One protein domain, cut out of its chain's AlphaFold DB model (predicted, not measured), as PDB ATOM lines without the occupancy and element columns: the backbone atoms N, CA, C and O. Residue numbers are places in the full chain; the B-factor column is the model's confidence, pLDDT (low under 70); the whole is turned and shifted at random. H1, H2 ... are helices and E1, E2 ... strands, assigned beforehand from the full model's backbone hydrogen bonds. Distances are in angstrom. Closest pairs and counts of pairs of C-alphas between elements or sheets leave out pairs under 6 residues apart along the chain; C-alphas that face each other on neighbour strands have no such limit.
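This is residues 2 to 130 and 189 to 202 of the 998 residues of an uncharacterized protein of Chlamydomonas schloesseri (UniProt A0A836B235). A strongly twisted sheet of four strands curls round the long helix H2, and a second helix, H3, crosses H2 steeply on the same face; the other face of the sheet has no named helix on it. H1 lies off the sheet near the first residues of H2, and the small H4 also lies off the sheet. The printed part has 143 residues, with named elements in the order H1 H2 E1 E2 H3 H4 E3 E4; the sheet, ordered E1 E2 E4 E3, is mixed, and so is the class, helices and strands. The whole is compact, with a radius of gyration of the C-alphas of 15.2 A and spans of 50 by 37 by 25 A.

Begin with the sheet: E1 is residues 41 to 45, E2 62 to 66, E3 117 to 126, 26.8 A long, and E4 189 to 201, 37.7 A long. Find C-alpha 189 at (50.704, 48.227, -35.488); from there E4 runs to C-alpha 201 at (26.249, 19.541, -34.474). H2, residues 12 to 36, starts at C-alpha 12 at (38.032, 49.766, -28.784) and is 35.7 A long. H3, residues 75 to 92, measures 25.4 A; H1 is residues 2 to 8 and H4 residues 106 to 109.

Look first at the inner strand E4. It is antiparallel to E3, with N 122 and O 193 at 2.8 A, and parallel to E2, with N 64 and O 198 at 2.8 A. E1 and E2 form an antiparallel hairpin, with N 44 and O 63 at 2.9 A. Outside the named strands, residues 112 to 113 pair antiparallel with residues 118 to 119 of E3. H2 and H3 are on one face of the sheet, two layers in all. The closest C-alphas of H2 and E1 are those of Arg 30 and Val 41, 6.3 A apart. H3 has a height over the sheet of 10.2 A. H2, with residues 24 to 32 alone, touches H3, closest at the C-alphas of Gly 28 and Leu 85, 5.8 A, at a steep tilt of 60 degrees, opposite ways. H1 is close to but not clearly touching H2, with the C-alphas of Ala 6 and Arg 15 at 7.1 A. H4 is apart from H3. Every O i to N i+4 pair is within hydrogen-bond range in H1, H2 and H3; H4 is too short for one.

The farthest C-alphas, Ala 70 and Arg 130, are 50.4 A apart. Residues 131 to 188 are not printed, and C-alphas 130 and 189 are 12.2 A apart across this cut. The links E1 to E2 and H3 to H4 are long. Mean pLDDT of the printed part is 72.6; look for values under 70 in 49 residues, among them 2 to 10, 46 to 60 and 98 to 116.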
ATOM      1  N   ARG A   2      34.454  38.525 -17.891       36.38
ATOM      2  CA  ARG A   2      34.839  38.607 -19.333       36.38
ATOM      3  C   ARG A   2      34.097  39.607 -20.239       36.38
ATOM      4  O   ARG A   2      34.758  40.408 -20.883       36.38
ATOM      5  N   ARG A   3      32.756  39.659 -20.255       40.72
ATOM      6  CA  ARG A   3      32.008  40.653 -21.066       40.72
ATOM      7  C   ARG A   3      32.417  42.104 -20.748       40.72
ATOM      8  O   ARG A   3      32.775  42.841 -21.656       40.72
ATOM      9  N   TYR A   4      32.509  42.451 -19.461       37.69
ATOM     10  CA  TYR A   4      33.005  43.743 -18.963       37.69
ATOM     11  C   TYR A   4      34.494  43.969 -19.291       37.69
ATOM     12  O   TYR A   4      34.897  45.093 -19.581       37.69
ATOM     13  N   VAL A   5      35.309  42.905 -19.314       41.84
ATOM     14  CA  VAL A   5      36.711  42.948 -19.778       41.84
ATOM     15  C   VAL A   5      36.766  43.286 -21.275       41.84
ATOM     16  O   VAL A   5      37.486  44.196 -21.671       41.84
ATOM     17  N   ALA A   6      35.944  42.653 -22.110       49.53
ATOM     18  CA  ALA A   6      35.833  42.990 -23.527       49.53
ATOM     19  C   ALA A   6      35.201  44.381 -23.764       49.53
ATOM     20  O   ALA A   6      35.504  45.016 -24.772       49.53
ATOM     21  N   ASP A   7      34.318  44.851 -22.872       46.81
ATOM     22  CA  ASP A   7      33.647  46.161 -22.953       46.81
ATOM     23  C   ASP A   7      34.528  47.334 -22.481       46.81
ATOM     24  O   ASP A   7      34.273  48.469 -22.891       46.81
ATOM     25  N   ARG A   8      35.525  47.103 -21.607       43.50
ATOM     26  CA  ARG A   8      36.324  48.178 -20.972       43.50
ATOM     27  C   ARG A   8      37.842  47.979 -20.899       43.50
ATOM     28  O   ARG A   8      38.536  48.968 -20.685       43.50
ATOM     29  N   LEU A   9      38.362  46.758 -21.026       53.41
ATOM     30  CA  LEU A   9      39.802  46.457 -20.930       53.41
ATOM     31  C   LEU A   9      40.427  46.067 -22.275       53.41
ATOM     32  O   LEU A   9      41.590  46.390 -22.501       53.41
ATOM     33  N   MET A  10      39.671  45.467 -23.202       65.62
ATOM     34  CA  MET A  10      40.050  45.511 -24.617       65.62
ATOM     35  C   MET A  10      39.956  46.962 -25.117       65.62
ATOM     36  O   MET A  10      38.880  47.561 -25.031       65.62
ATOM     37  N   PRO A  11      41.026  47.535 -25.698       77.31
ATOM     38  CA  PRO A  11      40.930  48.778 -26.450       77.31
ATOM     39  C   PRO A  11      39.858  48.669 -27.539       77.31
ATOM     40  O   PRO A  11      39.736  47.635 -28.201       77.31
ATOM     41  N   SER A  12      39.118  49.750 -27.791       79.19
ATOM     42  CA  SER A  12      38.032  49.766 -28.784       79.19
ATOM     43  C   SER A  12      38.475  49.294 -30.176       79.19
ATOM     44  O   SER A  12      37.714  48.624 -30.873       79.19
ATOM     45  N   TRP A  13      39.727  49.559 -30.560       81.50
ATOM     46  CA  TRP A  13      40.308  49.067 -31.811       81.50
ATOM     47  C   TRP A  13      40.518  47.542 -31.837       81.50
ATOM     48  O   TRP A  13      40.311  46.939 -32.889       81.50
ATOM     49  N   GLN A  14      40.863  46.900 -30.711       80.81
ATOM     50  CA  GLN A  14      40.961  45.433 -30.622       80.81
ATOM     51  C   GLN A  14      39.579  44.801 -30.753       80.81
ATOM     52  O   GLN A  14      39.405  43.885 -31.551       80.81
ATOM     53  N   ARG A  15      38.578  45.356 -30.056       81.06
ATOM     54  CA  ARG A  15      37.175  44.949 -30.205       81.06
ATOM     55  C   ARG A  15      36.705  45.053 -31.657       81.06
ATOM     56  O   ARG A  15      36.175  44.084 -32.183       81.06
ATOM     57  N   HIS A  16      36.936  46.181 -32.330       82.25
ATOM     58  CA  HIS A  16      36.549  46.337 -33.737       82.25
ATOM     59  C   HIS A  16      37.299  45.377 -34.678       82.25
ATOM     60  O   HIS A  16      36.699  44.879 -35.631       82.25
ATOM     61  N   ALA A  17      38.573  45.072 -34.409       82.38
ATOM     62  CA  ALA A  17      39.327  44.070 -35.161       82.38
ATOM     63  C   ALA A  17      38.784  42.644 -34.939       82.38
ATOM     64  O   ALA A  17      38.617  41.902 -35.904       82.38
ATOM     65  N   TYR A  18      38.449  42.286 -33.695       85.00
ATOM     66  CA  TYR A  18      37.860  40.996 -33.328       85.00
ATOM     67  C   TYR A  18      36.444  40.817 -33.897       85.00
ATOM     68  O   TYR A  18      36.150  39.786 -34.494       85.00
ATOM     69  N   ASP A  19      35.575  41.830 -33.807       85.56
ATOM     70  CA  ASP A  19      34.238  41.778 -34.413       85.56
ATOM     71  C   ASP A  19      34.298  41.672 -35.943       85.56
ATOM     72  O   ASP A  19      33.501  40.936 -36.533       85.56
ATOM     73  N   GLY A  20      35.262  42.355 -36.572       88.25
ATOM     74  CA  GLY A  20      35.560  42.228 -37.998       88.25
ATOM     75  C   GLY A  20      36.046  40.826 -38.372       88.25
ATOM     76  O   GLY A  20      35.516  40.233 -39.309       88.25
ATOM     77  N   LEU A  21      36.982  40.259 -37.605       87.12
ATOM     78  CA  LEU A  21      37.479  38.894 -37.794       87.12
ATOM     79  C   LEU A  21      36.364  37.856 -37.606       87.12
ATOM     80  O   LEU A  21      36.226  36.955 -38.428       87.12
ATOM     81  N   ALA A  22      35.515  38.004 -36.589       87.12
ATOM     82  CA  ALA A  22      34.376  37.121 -36.363       87.12
ATOM     83  C   ALA A  22      33.322  37.219 -37.486       87.12
ATOM     84  O   ALA A  22      32.743  36.203 -37.869       87.12
ATOM     85  N   ALA A  23      33.091  38.411 -38.050       88.75
ATOM     86  CA  ALA A  23      32.202  38.602 -39.199       88.75
ATOM     87  C   ALA A  23      32.791  38.030 -40.505       88.75
ATOM     88  O   ALA A  23      32.071  37.374 -41.263       88.75
ATOM     89  N   ASP A  24      34.095  38.214 -40.743       91.00
ATOM     90  CA  ASP A  24      34.832  37.589 -41.848       91.00
ATOM     91  C   ASP A  24      34.789  36.046 -41.717       91.00
ATOM     92  O   ASP A  24      34.479  35.348 -42.684       91.00
ATOM     93  N   ILE A  25      35.016  35.498 -40.514       91.56
ATOM     94  CA  ILE A  25      34.889  34.060 -40.211       91.56
ATOM     95  C   ILE A  25      33.472  33.560 -40.508       91.56
ATOM     96  O   ILE A  25      33.311  32.524 -41.157       91.56
ATOM     97  N   GLU A  26      32.437  34.295 -40.090       91.31
ATOM     98  CA  GLU A  26      31.054  33.917 -40.366       91.31
ATOM     99  C   GLU A  26      30.752  33.912 -41.870       91.31
ATOM    100  O   GLU A  26      30.192  32.945 -42.393       91.31
ATOM    101  N   GLN A  27      31.154  34.960 -42.594       92.25
ATOM    102  CA  GLN A  27      30.947  35.057 -44.038       92.25
ATOM    103  C   GLN A  27      31.694  33.942 -44.788       92.25
ATOM    104  O   GLN A  27      31.128  33.339 -45.710       92.25
ATOM    105  N   GLY A  28      32.914  33.615 -44.356       92.81
ATOM    106  CA  GLY A  28      33.685  32.476 -44.840       92.81
ATOM    107  C   GLY A  28      32.962  31.152 -44.612       92.81
ATOM    108  O   GLY A  28      32.715  30.422 -45.572       92.81
ATOM    109  N   LEU A  29      32.540  30.858 -43.379       91.56
ATOM    110  CA  LEU A  29      31.807  29.631 -43.042       91.56
ATOM    111  C   LEU A  29      30.496  29.501 -43.833       91.56
ATOM    112  O   LEU A  29      30.249  28.445 -44.421       91.56
ATOM    113  N   ARG A  30      29.692  30.573 -43.933       91.06
ATOM    114  CA  ARG A  30      28.467  30.605 -44.758       91.06
ATOM    115  C   ARG A  30      28.772  30.309 -46.236       91.06
ATOM    116  O   ARG A  30      28.080  29.498 -46.850       91.06
ATOM    117  N   TYR A  31      29.812  30.925 -46.811       91.62
ATOM    118  CA  TYR A  31      30.224  30.691 -48.204       91.62
ATOM    119  C   TYR A  31      30.692  29.246 -48.434       91.62
ATOM    120  O   TYR A  31      30.267  28.598 -49.393       91.62
ATOM    121  N   ILE A  32      31.537  28.724 -47.543       91.50
ATOM    122  CA  ILE A  32      32.110  27.377 -47.640       91.50
ATOM    123  C   ILE A  32      31.015  26.317 -47.518       91.50
ATOM    124  O   ILE A  32      30.977  25.384 -48.314       91.50
ATOM    125  N   MET A  33      30.090  26.470 -46.571       89.00
ATOM    126  CA  MET A  33      29.025  25.492 -46.338       89.00
ATOM    127  C   MET A  33      27.980  25.504 -47.455       89.00
ATOM    128  O   MET A  33      27.592  24.430 -47.918       89.00
ATOM    129  N   LYS A  34      27.648  26.685 -48.002       90.12
ATOM    130  CA  LYS A  34      26.875  26.801 -49.250       90.12
ATOM    131  C   LYS A  34      27.580  26.103 -50.422       90.12
ATOM    132  O   LYS A  34      26.928  25.390 -51.176       90.12
ATOM    133  N   ARG A  35      28.904  26.256 -50.561       90.44
ATOM    134  CA  ARG A  35      29.699  25.613 -51.628       90.44
ATOM    135  C   ARG A  35      29.853  24.096 -51.453       90.44
ATOM    136  O   ARG A  35      29.978  23.391 -52.447       90.44
ATOM    137  N   LEU A  36      29.847  23.592 -50.219       86.12
ATOM    138  CA  LEU A  36      29.897  22.158 -49.910       86.12
ATOM    139  C   LEU A  36      28.514  21.481 -49.913       86.12
ATOM    140  O   LEU A  36      28.451  20.269 -49.727       86.12
ATOM    141  N   GLY A  37      27.421  22.240 -50.052       90.06
ATOM    142  CA  GLY A  37      26.049  21.737 -49.894       90.06
ATOM    143  C   GLY A  37      25.699  21.297 -48.464       90.06
ATOM    144  O   GLY A  37      24.685  20.640 -48.256       90.06
ATOM    145  N   LYS A  38      26.523  21.638 -47.463       80.94
ATOM    146  CA  LYS A  38      26.440  21.111 -46.085       80.94
ATOM    147  C   LYS A  38      25.590  21.988 -45.156       80.94
ATOM    148  O   LYS A  38      25.969  22.248 -44.019       80.94
ATOM    149  N   GLY A  39      24.424  22.410 -45.643       84.62
ATOM    150  CA  GLY A  39      23.417  23.115 -44.847       84.62
ATOM    151  C   GLY A  39      23.824  24.504 -44.344       84.62
ATOM    152  O   GLY A  39      24.787  25.121 -44.807       84.62
ATOM    153  N   ARG A  40      23.045  25.008 -43.387       85.56
ATOM    154  CA  ARG A  40      23.226  26.295 -42.709       85.56
ATOM    155  C   ARG A  40      24.160  26.158 -41.508       85.56
ATOM    156  O   ARG A  40      24.127  25.166 -40.777       85.56
ATOM    157  N   VAL A  41      24.940  27.211 -41.272       84.56
ATOM    158  CA  VAL A  41      25.728  27.400 -40.050       84.56
ATOM    159  C   VAL A  41      25.139  28.538 -39.235       84.56
ATOM    160  O   VAL A  41      24.807  29.582 -39.792       84.56
ATOM    161  N   LEU A  42      25.060  28.329 -37.925       85.62
ATOM    162  CA  LEU A  42      24.881  29.376 -36.929       85.62
ATOM    163  C   LEU A  42      26.215  29.573 -36.203       85.62
ATOM    164  O   LEU A  42      26.785  28.608 -35.690       85.62
ATOM    165  N   LEU A  43      26.709  30.809 -36.166       84.00
ATOM    166  CA  LEU A  43      27.884  31.181 -35.385       84.00
ATOM    167  C   LEU A  43      27.417  31.808 -34.069       84.00
ATOM    168  O   LEU A  43      26.804  32.873 -34.071       84.00
ATOM    169  N   ILE A  44      27.688  31.137 -32.956       84.00
ATOM    170  CA  ILE A  44      27.392  31.631 -31.610       84.00
ATOM    171  C   ILE A  44      28.664  32.315 -31.098       84.00
ATOM    172  O   ILE A  44      29.674  31.649 -30.879       84.00
ATOM    173  N   LYS A  45      28.626  33.646 -30.955       81.50
ATOM    174  CA  LYS A  45      29.711  34.442 -30.348       81.50
ATOM    175  C   LYS A  45      29.660  34.359 -28.818       81.50
ATOM    176  O   LYS A  45      28.566  34.185 -28.265       81.50
ATOM    177  N   GLU A  46      30.790  34.571 -28.137       68.31
ATOM    178  CA  GLU A  46      30.831  34.681 -26.668       68.31
ATOM    179  C   GLU A  46      29.720  35.612 -26.125       68.31
ATOM    180  O   GLU A  46      29.439  36.690 -26.656       68.31
ATOM    181  N   GLY A  47      29.029  35.164 -25.073       57.88
ATOM    182  CA  GLY A  47      27.945  35.907 -24.429       57.88
ATOM    183  C   GLY A  47      26.630  36.008 -25.219       57.88
ATOM    184  O   GLY A  47      25.693  36.652 -24.731       57.88
ATOM    185  N   SER A  48      26.502  35.415 -26.410       60.31
ATOM    186  CA  SER A  48      25.199  35.317 -27.082       60.31
ATOM    187  C   SER A  48      24.349  34.196 -26.463       60.31
ATOM    188  O   SER A  48      24.699  33.021 -26.534       60.31
ATOM    189  N   GLN A  49      23.222  34.564 -25.839       45.88
ATOM    190  CA  GLN A  49      22.271  33.631 -25.214       45.88
ATOM    191  C   GLN A  49      21.421  32.916 -26.277       45.88
ATOM    192  O   GLN A  49      20.218  33.139 -26.408       45.88
ATOM    193  N   VAL A  50      22.063  32.059 -27.068       49.12
ATOM    194  CA  VAL A  50      21.374  31.122 -27.959       49.12
ATOM    195  C   VAL A  50      20.993  29.883 -27.154       49.12
ATOM    196  O   VAL A  50      21.814  29.314 -26.438       49.12
ATOM    197  N   GLN A  51      19.728  29.477 -27.259       44.41
ATOM    198  CA  GLN A  51      19.115  28.448 -26.414       44.41
ATOM    199  C   GLN A  51      19.961  27.159 -26.293       44.41
ATOM    200  O   GLN A  51      20.547  26.671 -27.263       44.41
ATOM    201  N   ALA A  52      19.968  26.599 -25.078       48.81
ATOM    202  CA  ALA A  52      20.592  25.332 -24.675       48.81
ATOM    203  C   ALA A  52      22.138  25.233 -24.648       48.81
ATOM    204  O   ALA A  52      22.647  24.179 -24.276       48.81
ATOM    205  N   THR A  53      22.896  26.303 -24.915       49.28
ATOM    206  CA  THR A  53      24.304  26.404 -24.466       49.28
ATOM    207  C   THR A  53      24.628  27.811 -24.021       49.28
ATOM    208  O   THR A  53      24.632  28.725 -24.844       49.28
ATOM    209  N   ASP A  54      24.987  27.958 -22.750       46.59
ATOM    210  CA  ASP A  54      25.626  29.183 -22.298       46.59
ATOM    211  C   ASP A  54      27.114  29.148 -22.670       46.59
ATOM    212  O   ASP A  54      27.875  28.316 -22.177       46.59
ATOM    213  N   VAL A  55      27.509  30.022 -23.597       53.69
ATOM    214  CA  VAL A  55      28.917  30.236 -23.970       53.69
ATOM    215  C   VAL A  55      29.579  31.222 -22.994       53.69
ATOM    216  O   VAL A  55      30.807  31.284 -22.925       53.69
ATOM    217  N   ALA A  56      28.802  31.979 -22.205       47.34
ATOM    218  CA  ALA A  56      29.345  32.927 -21.239       47.34
ATOM    219  C   ALA A  56      30.122  32.196 -20.131       47.34
ATOM    220  O   ALA A  56      29.570  31.403 -19.373       47.34
ATOM    221  N   GLY A  57      31.421  32.487 -20.027       48.09
ATOM    222  CA  GLY A  57      32.315  31.805 -19.084       48.09
ATOM    223  C   GLY A  57      32.940  30.508 -19.610       48.09
ATOM    224  O   GLY A  57      33.626  29.838 -18.847       48.09
ATOM    225  N   SER A  58      32.750  30.170 -20.889       51.91
ATOM    226  CA  SER A  58      33.592  29.187 -21.586       51.91
ATOM    227  C   SER A  58      34.789  29.867 -22.261       51.91
ATOM    228  O   SER A  58      34.729  31.051 -22.591       51.91
ATOM    229  N   ASP A  59      35.875  29.125 -22.493       58.94
ATOM    230  CA  ASP A  59      37.086  29.603 -23.192       58.94
ATOM    231  C   ASP A  59      36.951  29.572 -24.726       58.94
ATOM    232  O   ASP A  59      37.933  29.396 -25.440       58.94
ATOM    233  N   LEU A  60      35.724  29.672 -25.241       62.41
ATOM    234  CA  LEU A  60      35.415  29.510 -26.658       62.41
ATOM    235  C   LEU A  60      34.876  30.817 -27.234       62.41
ATOM    236  O   LEU A  60      33.714  31.169 -27.028       62.41
ATOM    237  N   ASP A  61      35.723  31.495 -28.005       78.44
ATOM    238  CA  ASP A  61      35.391  32.722 -28.732       78.44
ATOM    239  C   ASP A  61      34.152  32.549 -29.626       78.44
ATOM    240  O   ASP A  61      33.236  33.383 -29.623       78.44
ATOM    241  N   LEU A  62      34.131  31.452 -30.400       82.69
ATOM    242  CA  LEU A  62      33.128  31.169 -31.426       82.69
ATOM    243  C   LEU A  62      32.738  29.679 -31.463       82.69
ATOM    244  O   LEU A  62      33.539  28.807 -31.812       82.69
ATOM    245  N   VAL A  63      31.456  29.386 -31.229       85.81
ATOM    246  CA  VAL A  63      30.884  28.047 -31.441       85.81
ATOM    247  C   VAL A  63      30.178  27.989 -32.799       85.81
ATOM    248  O   VAL A  63      29.182  28.668 -33.054       85.81
ATOM    249  N   VAL A  64      30.705  27.154 -33.691       86.44
ATOM    250  CA  VAL A  64      30.219  26.905 -35.052       86.44
ATOM    251  C   VAL A  64      29.226  25.743 -35.028       86.44
ATOM    252  O   VAL A  64      29.629  24.578 -34.980       86.44
ATOM    253  N   ARG A  65      27.923  26.035 -35.105       86.31
ATOM    254  CA  ARG A  65      26.860  25.019 -35.172       86.31
ATOM    255  C   ARG A  65      26.399  24.746 -36.590       86.31
ATOM    256  O   ARG A  65      25.968  25.658 -37.290       86.31
ATOM    257  N   THR A  66      26.389  23.478 -36.993       85.00
ATOM    258  CA  THR A  66      25.764  23.043 -38.252       85.00
ATOM    259  C   THR A  66      24.308  22.653 -38.025       85.00
ATOM    260  O   THR A  66      24.048  21.621 -37.405       85.00
ATOM    261  N   LEU A  67      23.371  23.470 -38.518       82.62
ATOM    262  CA  LEU A  67      21.936  23.329 -38.240       82.62
ATOM    263  C   LEU A  67      21.310  22.109 -38.923       82.62
ATOM    264  O   LEU A  67      20.539  21.387 -38.303       82.62
ATOM    265  N   ASP A  68      21.673  21.862 -40.183       80.94
ATOM    266  CA  ASP A  68      21.003  20.862 -41.027       80.94
ATOM    267  C   ASP A  68      21.792  19.535 -41.136       80.94
ATOM    268  O   ASP A  68      21.528  18.720 -42.017       80.94
ATOM    269  N   VAL A  69      22.789  19.310 -40.265       73.94
ATOM    270  CA  VAL A  69      23.611  18.083 -40.252       73.94
ATOM    271  C   VAL A  69      23.305  17.260 -39.002       73.94
ATOM    272  O   VAL A  69      23.664  17.638 -37.886       73.94
ATOM    273  N   ALA A  70      22.677  16.100 -39.210       68.06
ATOM    274  CA  ALA A  70      22.326  15.139 -38.167       68.06
ATOM    275  C   ALA A  70      23.532  14.289 -37.709       68.06
ATOM    276  O   ALA A  70      23.579  13.078 -37.917       68.06
ATOM    277  N   GLY A  71      24.535  14.935 -37.113       75.44
ATOM    278  CA  GLY A  71      25.659  14.271 -36.454       75.44
ATOM    279  C   GLY A  71      26.909  15.143 -36.364       75.44
ATOM    280  O   GLY A  71      27.062  16.118 -37.101       75.44
ATOM    281  N   LEU A  72      27.835  14.780 -35.469       73.38
ATOM    282  CA  LEU A  72      29.139  15.442 -35.364       73.38
ATOM    283  C   LEU A  72      29.866  15.415 -36.713       73.38
ATOM    284  O   LEU A  72      30.118  14.344 -37.265       73.38
ATOM    285  N   LEU A  73      30.263  16.593 -37.205       79.81
ATOM    286  CA  LEU A  73      31.038  16.716 -38.439       79.81
ATOM    287  C   LEU A  73      32.276  15.789 -38.399       79.81
ATOM    288  O   LEU A  73      33.122  15.944 -37.501       79.81
ATOM    289  N   PRO A  74      32.437  14.869 -39.376       84.94
ATOM    290  CA  PRO A  74      33.587  13.972 -39.440       84.94
ATOM    291  C   PRO A  74      34.910  14.743 -39.384       84.94
ATOM    292  O   PRO A  74      35.003  15.835 -39.949       84.94
ATOM    293  N   LYS A  75      35.950  14.180 -38.745       82.88
ATOM    294  CA  LYS A  75      37.246  14.867 -38.536       82.88
ATOM    295  C   LYS A  75      37.797  15.467 -39.838       82.88
ATOM    296  O   LYS A  75      38.164  16.638 -39.852       82.88
ATOM    297  N   ALA A  76      37.734  14.711 -40.937       84.19
ATOM    298  CA  ALA A  76      38.131  15.168 -42.267       84.19
ATOM    299  C   ALA A  76      37.300  16.365 -42.781       84.19
ATOM    300  O   ALA A  76      37.864  17.287 -43.360       84.19
ATOM    301  N   THR A  77      35.983  16.414 -42.524       84.19
ATOM    302  CA  THR A  77      35.165  17.593 -42.871       84.19
ATOM    303  C   THR A  77      35.528  18.792 -41.994       84.19
ATOM    304  O   THR A  77      35.663  19.881 -42.535       84.19
ATOM    305  N   ARG A  78      35.763  18.631 -40.681       85.75
ATOM    306  CA  ARG A  78      36.215  19.749 -39.823       85.75
ATOM    307  C   ARG A  78      37.573  20.308 -40.270       85.75
ATOM    308  O   ARG A  78      37.713  21.517 -40.415       85.75
ATOM    309  N   GLN A  79      38.531  19.437 -40.590       85.56
ATOM    310  CA  GLN A  79      39.827  19.830 -41.163       85.56
ATOM    311  C   GLN A  79      39.671  20.522 -42.534       85.56
ATOM    312  O   GLN A  79      40.313  21.542 -42.783       85.56
ATOM    313  N   GLN A  80      38.784  20.028 -43.406       86.56
ATOM    314  CA  GLN A  80      38.496  20.650 -44.704       86.56
ATOM    315  C   GLN A  80      37.842  22.030 -44.554       86.56
ATOM    316  O   GLN A  80      38.236  22.960 -45.257       86.56
ATOM    317  N   LEU A  81      36.880  22.183 -43.637       86.44
ATOM    318  CA  LEU A  81      36.252  23.470 -43.333       86.44
ATOM    319  C   LEU A  81      37.300  24.474 -42.868       86.44
ATOM    320  O   LEU A  81      37.401  25.539 -43.467       86.44
ATOM    321  N   TYR A  82      38.132  24.105 -41.892       85.94
ATOM    322  CA  TYR A  82      39.183  24.983 -41.382       85.94
ATOM    323  C   TYR A  82      40.190  25.368 -42.479       85.94
ATOM    324  O   TYR A  82      40.469  26.548 -42.679       85.94
ATOM    325  N   LYS A  83      40.694  24.401 -43.261       88.88
ATOM    326  CA  LYS A  83      41.633  24.682 -44.364       88.88
ATOM    327  C   LYS A  83      41.011  25.586 -45.430       88.88
ATOM    328  O   LYS A  83      41.695  26.442 -45.985       88.88
ATOM    329  N   THR A  84      39.716  25.432 -45.704       89.56
ATOM    330  CA  THR A  84      39.008  26.304 -46.653       89.56
ATOM    331  C   THR A  84      38.730  27.682 -46.042       89.56
ATOM    332  O   THR A  84      38.777  28.668 -46.770       89.56
ATOM    333  N   LEU A  85      38.518  27.782 -44.724       89.88
ATOM    334  CA  LEU A  85      38.336  29.042 -43.996       89.88
ATOM    335  C   LEU A  85      39.625  29.870 -43.982       89.88
ATOM    336  O   LEU A  85      39.585  31.034 -44.368       89.88
ATOM    337  N   LEU A  86      40.773  29.256 -43.669       86.50
ATOM    338  CA  LEU A  86      42.093  29.882 -43.824       86.50
ATOM    339  C   LEU A  86      42.294  30.420 -45.245       86.50
ATOM    340  O   LEU A  86      42.663  31.578 -45.424       86.50
ATOM    341  N   MET A  87      42.022  29.597 -46.265       87.69
ATOM    342  CA  MET A  87      42.161  30.009 -47.666       87.69
ATOM    343  C   MET A  87      41.180  31.123 -48.053       87.69
ATOM    344  O   MET A  87      41.551  32.007 -48.823       87.69
ATOM    345  N   TRP A  88      39.962  31.124 -47.505       89.38
ATOM    346  CA  TRP A  88      38.975  32.180 -47.727       89.38
ATOM    347  C   TRP A  88      39.424  33.501 -47.095       89.38
ATOM    348  O   TRP A  88      39.482  34.504 -47.799       89.38
ATOM    349  N   LEU A  89      39.831  33.493 -45.820       86.94
ATOM    350  CA  LEU A  89      40.337  34.673 -45.105       86.94
ATOM    351  C   LEU A  89      41.584  35.243 -45.800       86.94
ATOM    352  O   LEU A  89      41.673  36.446 -46.040       86.94
ATOM    353  N   LYS A  90      42.504  34.365 -46.222       85.06
ATOM    354  CA  LYS A  90      43.694  34.710 -47.014       85.06
ATOM    355  C   LYS A  90      43.336  35.415 -48.329       85.06
ATOM    356  O   LYS A  90      43.911  36.453 -48.638       85.06
ATOM    357  N   GLN A  91      42.380  34.875 -49.090       86.81
ATOM    358  CA  GLN A  91      42.002  35.398 -50.410       86.81
ATOM    359  C   GLN A  91      41.086  36.630 -50.360       86.81
ATOM    360  O   GLN A  91      41.210  37.510 -51.208       86.81
ATOM    361  N   ARG A  92      40.137  36.696 -49.418       82.94
ATOM    362  CA  ARG A  92      39.088  37.732 -49.384       82.94
ATOM    363  C   ARG A  92      39.433  38.937 -48.527       82.94
ATOM    364  O   ARG A  92      38.998  40.039 -48.854       82.94
ATOM    365  N   CYS A  93      40.230  38.763 -47.478       78.00
ATOM    366  CA  CYS A  93      40.534  39.855 -46.557       78.00
ATOM    367  C   CYS A  93      41.785  40.654 -46.967       78.00
ATOM    368  O   CYS A  93      42.092  41.666 -46.341       78.00
ATOM    369  N   GLY A  94      42.456  40.262 -48.060       66.19
ATOM    370  CA  GLY A  94      43.281  41.156 -48.883       66.19
ATOM    371  C   GLY A  94      44.423  41.844 -48.134       66.19
ATOM    372  O   GLY A  94      44.519  43.066 -48.146       66.19
ATOM    373  N   GLY A  95      45.256  41.077 -47.429       70.06
ATOM    374  CA  GLY A  95      46.411  41.618 -46.703       70.06
ATOM    375  C   GLY A  95      46.092  42.356 -45.394       70.06
ATOM    376  O   GLY A  95      47.033  42.799 -44.732       70.06
ATOM    377  N   ARG A  96      44.812  42.443 -44.979       77.25
ATOM    378  CA  ARG A  96      44.422  42.860 -43.614       77.25
ATOM    379  C   ARG A  96      44.951  41.893 -42.550       77.25
ATOM    380  O   ARG A  96      45.361  42.336 -41.482       77.25
ATOM    381  N   TYR A  97      44.996  40.595 -42.856       78.88
ATOM    382  CA  TYR A  97      45.578  39.572 -41.984       78.88
ATOM    383  C   TYR A  97      47.003  39.226 -42.439       78.88
ATOM    384  O   TYR A  97      47.206  38.520 -43.427       78.88
ATOM    385  N   LEU A  98      47.990  39.746 -41.708       61.03
ATOM    386  CA  LEU A  98      49.421  39.720 -42.020       61.03
ATOM    387  C   LEU A  98      50.128  38.393 -41.665       61.03
ATOM    388  O   LEU A  98      51.348  38.327 -41.715       61.03
ATOM    389  N   GLY A  99      49.387  37.337 -41.312       54.12
ATOM    390  CA  GLY A  99      49.956  36.020 -40.976       54.12
ATOM    391  C   GLY A  99      49.811  34.956 -42.072       54.12
ATOM    392  O   GLY A  99      50.652  34.076 -42.213       54.12
ATOM    393  N   ALA A 100      48.771  35.034 -42.908       49.62
ATOM    394  CA  ALA A 100      48.374  33.915 -43.769       49.62
ATOM    395  C   ALA A 100      49.305  33.642 -44.975       49.62
ATOM    396  O   ALA A 100      49.022  32.732 -45.761       49.62
ATOM    397  N   HIS A 101      50.360  34.437 -45.193       42.47
ATOM    398  CA  HIS A 101      51.037  34.532 -46.494       42.47
ATOM    399  C   HIS A 101      52.530  34.169 -46.559       42.47
ATOM    400  O   HIS A 101      52.944  33.776 -47.649       42.47
ATOM    401  N   CYS A 102      53.317  34.279 -45.480       33.50
ATOM    402  CA  CYS A 102      54.775  34.465 -45.628       33.50
ATOM    403  C   CYS A 102      55.702  33.347 -45.110       33.50
ATOM    404  O   CYS A 102      56.868  33.364 -45.486       33.50
ATOM    405  N   LEU A 103      55.236  32.377 -44.311       37.88
ATOM    406  CA  LEU A 103      56.070  31.246 -43.862       37.88
ATOM    407  C   LEU A 103      55.325  29.906 -44.032       37.88
ATOM    408  O   LEU A 103      54.262  29.729 -43.429       37.88
ATOM    409  N   PRO A 104      55.838  28.957 -44.848       45.00
ATOM    410  CA  PRO A 104      55.208  27.648 -45.045       45.00
ATOM    411  C   PRO A 104      55.102  26.817 -43.760       45.00
ATOM    412  O   PRO A 104      54.089  26.156 -43.547       45.00
ATOM    413  N   GLU A 105      56.104  26.881 -42.886       39.28
ATOM    414  CA  GLU A 105      56.189  26.082 -41.653       39.28
ATOM    415  C   GLU A 105      55.142  26.528 -40.617       39.28
ATOM    416  O   GLU A 105      54.393  25.712 -40.075       39.28
ATOM    417  N   LEU A 106      54.954  27.845 -40.466       41.47
ATOM    418  CA  LEU A 106      53.900  28.434 -39.630       41.47
ATOM    419  C   LEU A 106      52.471  28.090 -40.091       41.47
ATOM    420  O   LEU A 106      51.528  28.239 -39.313       41.47
ATOM    421  N   SER A 107      52.280  27.562 -41.309       48.41
ATOM    422  CA  SER A 107      50.960  27.094 -41.764       48.41
ATOM    423  C   SER A 107      50.454  25.839 -41.036       48.41
ATOM    424  O   SER A 107      49.261  25.537 -41.122       48.41
ATOM    425  N   GLN A 108      51.323  25.138 -40.293       45.72
ATOM    426  CA  GLN A 108      50.924  24.107 -39.327       45.72
ATOM    427  C   GLN A 108      50.774  24.656 -37.897       45.72
ATOM    428  O   GLN A 108      49.893  24.203 -37.173       45.72
ATOM    429  N   GLN A 109      51.579  25.650 -37.496       42.75
ATOM    430  CA  GLN A 109      51.530  26.238 -36.146       42.75
ATOM    431  C   GLN A 109      50.320  27.161 -35.910       42.75
ATOM    432  O   GLN A 109      49.792  27.181 -34.802       42.75
ATOM    433  N   ALA A 110      49.801  27.852 -36.932       53.16
ATOM    434  CA  ALA A 110      48.556  28.645 -36.853       53.16
ATOM    435  C   ALA A 110      47.269  27.776 -36.774       53.16
ATOM    436  O   ALA A 110      46.205  28.146 -37.292       53.16
ATOM    437  N   LEU A 111      47.399  26.555 -36.241       51.78
ATOM    438  CA  LEU A 111      46.451  25.459 -36.413       51.78
ATOM    439  C   LEU A 111      46.565  24.372 -35.325       51.78
ATOM    440  O   LEU A 111      46.537  23.173 -35.617       51.78
ATOM    441  N   THR A 112      46.666  24.774 -34.058       58.84
ATOM    442  CA  THR A 112      46.700  23.888 -32.881       58.84
ATOM    443  C   THR A 112      45.382  23.106 -32.726       58.84
ATOM    444  O   THR A 112      44.482  23.453 -31.958       58.84
ATOM    445  N   GLN A 113      45.235  22.012 -33.487       52.91
ATOM    446  CA  GLN A 113      44.037  21.167 -33.495       52.91
ATOM    447  C   GLN A 113      43.899  20.378 -32.181       52.91
ATOM    448  O   GLN A 113      44.376  19.249 -32.041       52.91
ATOM    449  N   ARG A 114      43.151  20.955 -31.239       62.75
ATOM    450  CA  ARG A 114      42.661  20.278 -30.034       62.75
ATOM    451  C   ARG A 114      41.594  19.228 -30.425       62.75
ATOM    452  O   ARG A 114      41.111  19.165 -31.556       62.75
ATOM    453  N   ARG A 115      41.226  18.313 -29.511       57.59
ATOM    454  CA  ARG A 115      40.373  17.140 -29.857       57.59
ATOM    455  C   ARG A 115      38.957  17.508 -30.351       57.59
ATOM    456  O   ARG A 115      38.323  16.703 -31.043       57.59
ATOM    457  N   LYS A 116      38.450  18.698 -30.007       62.66
ATOM    458  CA  LYS A 116      37.118  19.198 -30.406       62.66
ATOM    459  C   LYS A 116      37.163  20.592 -31.046       62.66
ATOM    460  O   LYS A 116      36.555  20.740 -32.108       62.66
ATOM    461  N   SER A 117      37.877  21.546 -30.443       73.19
ATOM    462  CA  SER A 117      38.121  22.890 -30.989       73.19
ATOM    463  C   SER A 117      39.374  22.957 -31.875       73.19
ATOM    464  O   SER A 117      40.142  21.994 -31.960       73.19
ATOM    465  N   ALA A 118      39.567  24.084 -32.556       75.25
ATOM    466  CA  ALA A 118      40.813  24.448 -33.216       75.25
ATOM    467  C   ALA A 118      41.055  25.954 -33.056       75.25
ATOM    468  O   ALA A 118      40.217  26.763 -33.452       75.25
ATOM    469  N   GLU A 119      42.212  26.299 -32.506       81.00
ATOM    470  CA  GLU A 119      42.624  27.667 -32.205       81.00
ATOM    471  C   GLU A 119      43.210  28.334 -33.462       81.00
ATOM    472  O   GLU A 119      44.186  27.857 -34.045       81.00
ATOM    473  N   LEU A 120      42.597  29.444 -33.883       80.62
ATOM    474  CA  LEU A 120      42.972  30.221 -35.062       80.62
ATOM    475  C   LEU A 120      43.731  31.483 -34.651       80.62
ATOM    476  O   LEU A 120      43.122  32.483 -34.276       80.62
ATOM    477  N   ARG A 121      45.065  31.451 -34.751       80.88
ATOM    478  CA  ARG A 121      45.920  32.633 -34.547       80.88
ATOM    479  C   ARG A 121      46.127  33.397 -35.850       80.88
ATOM    480  O   ARG A 121      46.507  32.816 -36.869       80.88
ATOM    481  N   MET A 122      45.871  34.704 -35.828       81.38
ATOM    482  CA  MET A 122      46.003  35.596 -36.978       81.38
ATOM    483  C   MET A 122      46.513  36.977 -36.560       81.38
ATOM    484  O   MET A 122      45.883  37.684 -35.777       81.38
ATOM    485  N   THR A 123      47.616  37.419 -37.160       81.25
ATOM    486  CA  THR A 123      48.089  38.802 -37.029       81.25
ATOM    487  C   THR A 123      47.240  39.736 -37.894       81.25
ATOM    488  O   THR A 123      47.149  39.545 -39.106       81.25
ATOM    489  N   VAL A 124      46.642  40.770 -37.307       83.38
ATOM    490  CA  VAL A 124      45.865  41.810 -37.995       83.38
ATOM    491  C   VAL A 124      46.722  43.064 -38.172       83.38
ATOM    492  O   VAL A 124      47.340  43.537 -37.219       83.38
ATOM    493  N   ARG A 125      46.732  43.648 -39.376       81.00
ATOM    494  CA  ARG A 125      47.193  45.027 -39.585       81.00
ATOM    495  C   ARG A 125      46.130  45.985 -39.066       81.00
ATOM    496  O   ARG A 125      45.091  46.142 -39.706       81.00
ATOM    497  N   VAL A 126      46.406  46.659 -37.956       76.88
ATOM    498  CA  VAL A 126      45.569  47.766 -37.491       76.88
ATOM    499  C   VAL A 126      46.173  49.062 -38.029       76.88
ATOM    500  O   VAL A 126      47.273  49.429 -37.607       76.88
ATOM    501  N   PRO A 127      45.514  49.761 -38.974       70.12
ATOM    502  CA  PRO A 127      45.987  51.065 -39.410       70.12
ATOM    503  C   PRO A 127      45.870  52.029 -38.230       70.12
ATOM    504  O   PRO A 127      44.770  52.247 -37.718       70.12
ATOM    505  N   ARG A 128      46.989  52.620 -37.791       71.50
ATOM    506  CA  ARG A 128      46.944  53.689 -36.788       71.50
ATOM    507  C   ARG A 128      46.073  54.820 -37.325       71.50
ATOM    508  O   ARG A 128      46.438  55.485 -38.295       71.50
ATOM    509  N   CYS A 129      44.934  55.064 -36.684       52.97
ATOM    510  CA  CYS A 129      44.161  56.273 -36.921       52.97
ATOM    511  C   CYS A 129      45.050  57.468 -36.556       52.97
ATOM    512  O   CYS A 129      45.255  57.733 -35.373       52.97
ATOM    513  N   ARG A 130      45.595  58.173 -37.560       54.94
ATOM    514  CA  ARG A 130      46.287  59.452 -37.351       54.94
ATOM    515  C   ARG A 130      45.306  60.387 -36.651       54.94
ATOM    516  O   ARG A 130      44.374  60.879 -37.283       54.94
ATOM    517  N   THR A 189      50.822  49.060 -36.687       76.50
ATOM    518  CA  THR A 189      50.704  48.227 -35.488       76.50
ATOM    519  C   THR A 189      50.036  46.902 -35.836       76.50
ATOM    520  O   THR A 189      48.828  46.828 -36.078       76.50
ATOM    521  N   ALA A 190      50.853  45.856 -35.884       80.88
ATOM    522  CA  ALA A 190      50.417  44.479 -35.984       80.88
ATOM    523  C   ALA A 190      49.889  44.021 -34.618       80.88
ATOM    524  O   ALA A 190      50.554  44.212 -33.601       80.88
ATOM    525  N   ALA A 191      48.702  43.421 -34.595       81.12
ATOM    526  CA  ALA A 191      48.106  42.852 -33.391       81.12
ATOM    527  C   ALA A 191      47.785  41.377 -33.630       81.12
ATOM    528  O   ALA A 191      47.102  41.049 -34.598       81.12
ATOM    529  N   GLU A 192      48.277  40.483 -32.780       82.81
ATOM    530  CA  GLU A 192      47.907  39.070 -32.839       82.81
ATOM    531  C   GLU A 192      46.538  38.860 -32.182       82.81
ATOM    532  O   GLU A 192      46.317  39.287 -31.050       82.81
ATOM    533  N   LEU A 193      45.616  38.218 -32.905       82.62
ATOM    534  CA  LEU A 193      44.346  37.733 -32.373       82.62
ATOM    535  C   LEU A 193      44.322  36.205 -32.461       82.62
ATOM    536  O   LEU A 193      44.502  35.641 -33.542       82.62
ATOM    537  N   SER A 194      44.066  35.543 -31.339       82.56
ATOM    538  CA  SER A 194      43.643  34.142 -31.275       82.56
ATOM    539  C   SER A 194      42.115  34.069 -31.255       82.56
ATOM    540  O   SER A 194      41.482  34.900 -30.609       82.56
ATOM    541  N   VAL A 195      41.533  33.083 -31.938       83.50
ATOM    542  CA  VAL A 195      40.091  32.793 -31.917       83.50
ATOM    543  C   VAL A 195      39.884  31.279 -31.833       83.50
ATOM    544  O   VAL A 195      40.211  30.564 -32.782       83.50
ATOM    545  N   ASP A 196      39.351  30.766 -30.725       83.31
ATOM    546  CA  ASP A 196      39.125  29.328 -30.533       83.31
ATOM    547  C   ASP A 196      37.782  28.878 -31.151       83.31
ATOM    548  O   ASP A 196      36.697  29.323 -30.761       83.31
ATOM    549  N   LEU A 197      37.852  28.005 -32.167       83.50
ATOM    550  CA  LEU A 197      36.699  27.549 -32.955       83.50
ATOM    551  C   LEU A 197      36.218  26.166 -32.494       83.50
ATOM    552  O   LEU A 197      36.827  25.147 -32.840       83.50
ATOM    553  N   LEU A 198      35.080  26.083 -31.796       85.44
ATOM    554  CA  LEU A 198      34.419  24.797 -31.522       85.44
ATOM    555  C   LEU A 198      33.414  24.448 -32.627       85.44
ATOM    556  O   LEU A 198      32.512  25.224 -32.916       85.44
ATOM    557  N   PHE A 199      33.506  23.244 -33.199       82.12
ATOM    558  CA  PHE A 199      32.520  22.737 -34.163       82.12
ATOM    559  C   PHE A 199      31.513  21.794 -33.492       82.12
ATOM    560  O   PHE A 199      31.862  20.670 -33.122       82.12
ATOM    561  N   GLU A 200      30.254  22.224 -33.407       80.06
ATOM    562  CA  GLU A 200      29.130  21.461 -32.853       80.06
ATOM    563  C   GLU A 200      28.104  21.061 -33.926       80.06
ATOM    564  O   GLU A 200      27.896  21.751 -34.925       80.06
ATOM    565  N   ALA A 201      27.407  19.949 -33.685       68.50
ATOM    566  CA  ALA A 201      26.249  19.541 -34.474       68.50
ATOM    567  C   ALA A 201      24.959  20.005 -33.792       68.50
ATOM    568  O   ALA A 201      24.785  19.766 -32.599       68.50
ATOM    569  N   ALA A 202      24.021  20.593 -34.539       51.78
ATOM    570  CA  ALA A 202      22.724  20.974 -33.973       51.78
ATOM    571  C   ALA A 202      21.837  19.768 -33.611       51.78
ATOM    572  O   ALA A 202      20.878  19.921 -32.865       51.78
TER     573      ALA A 202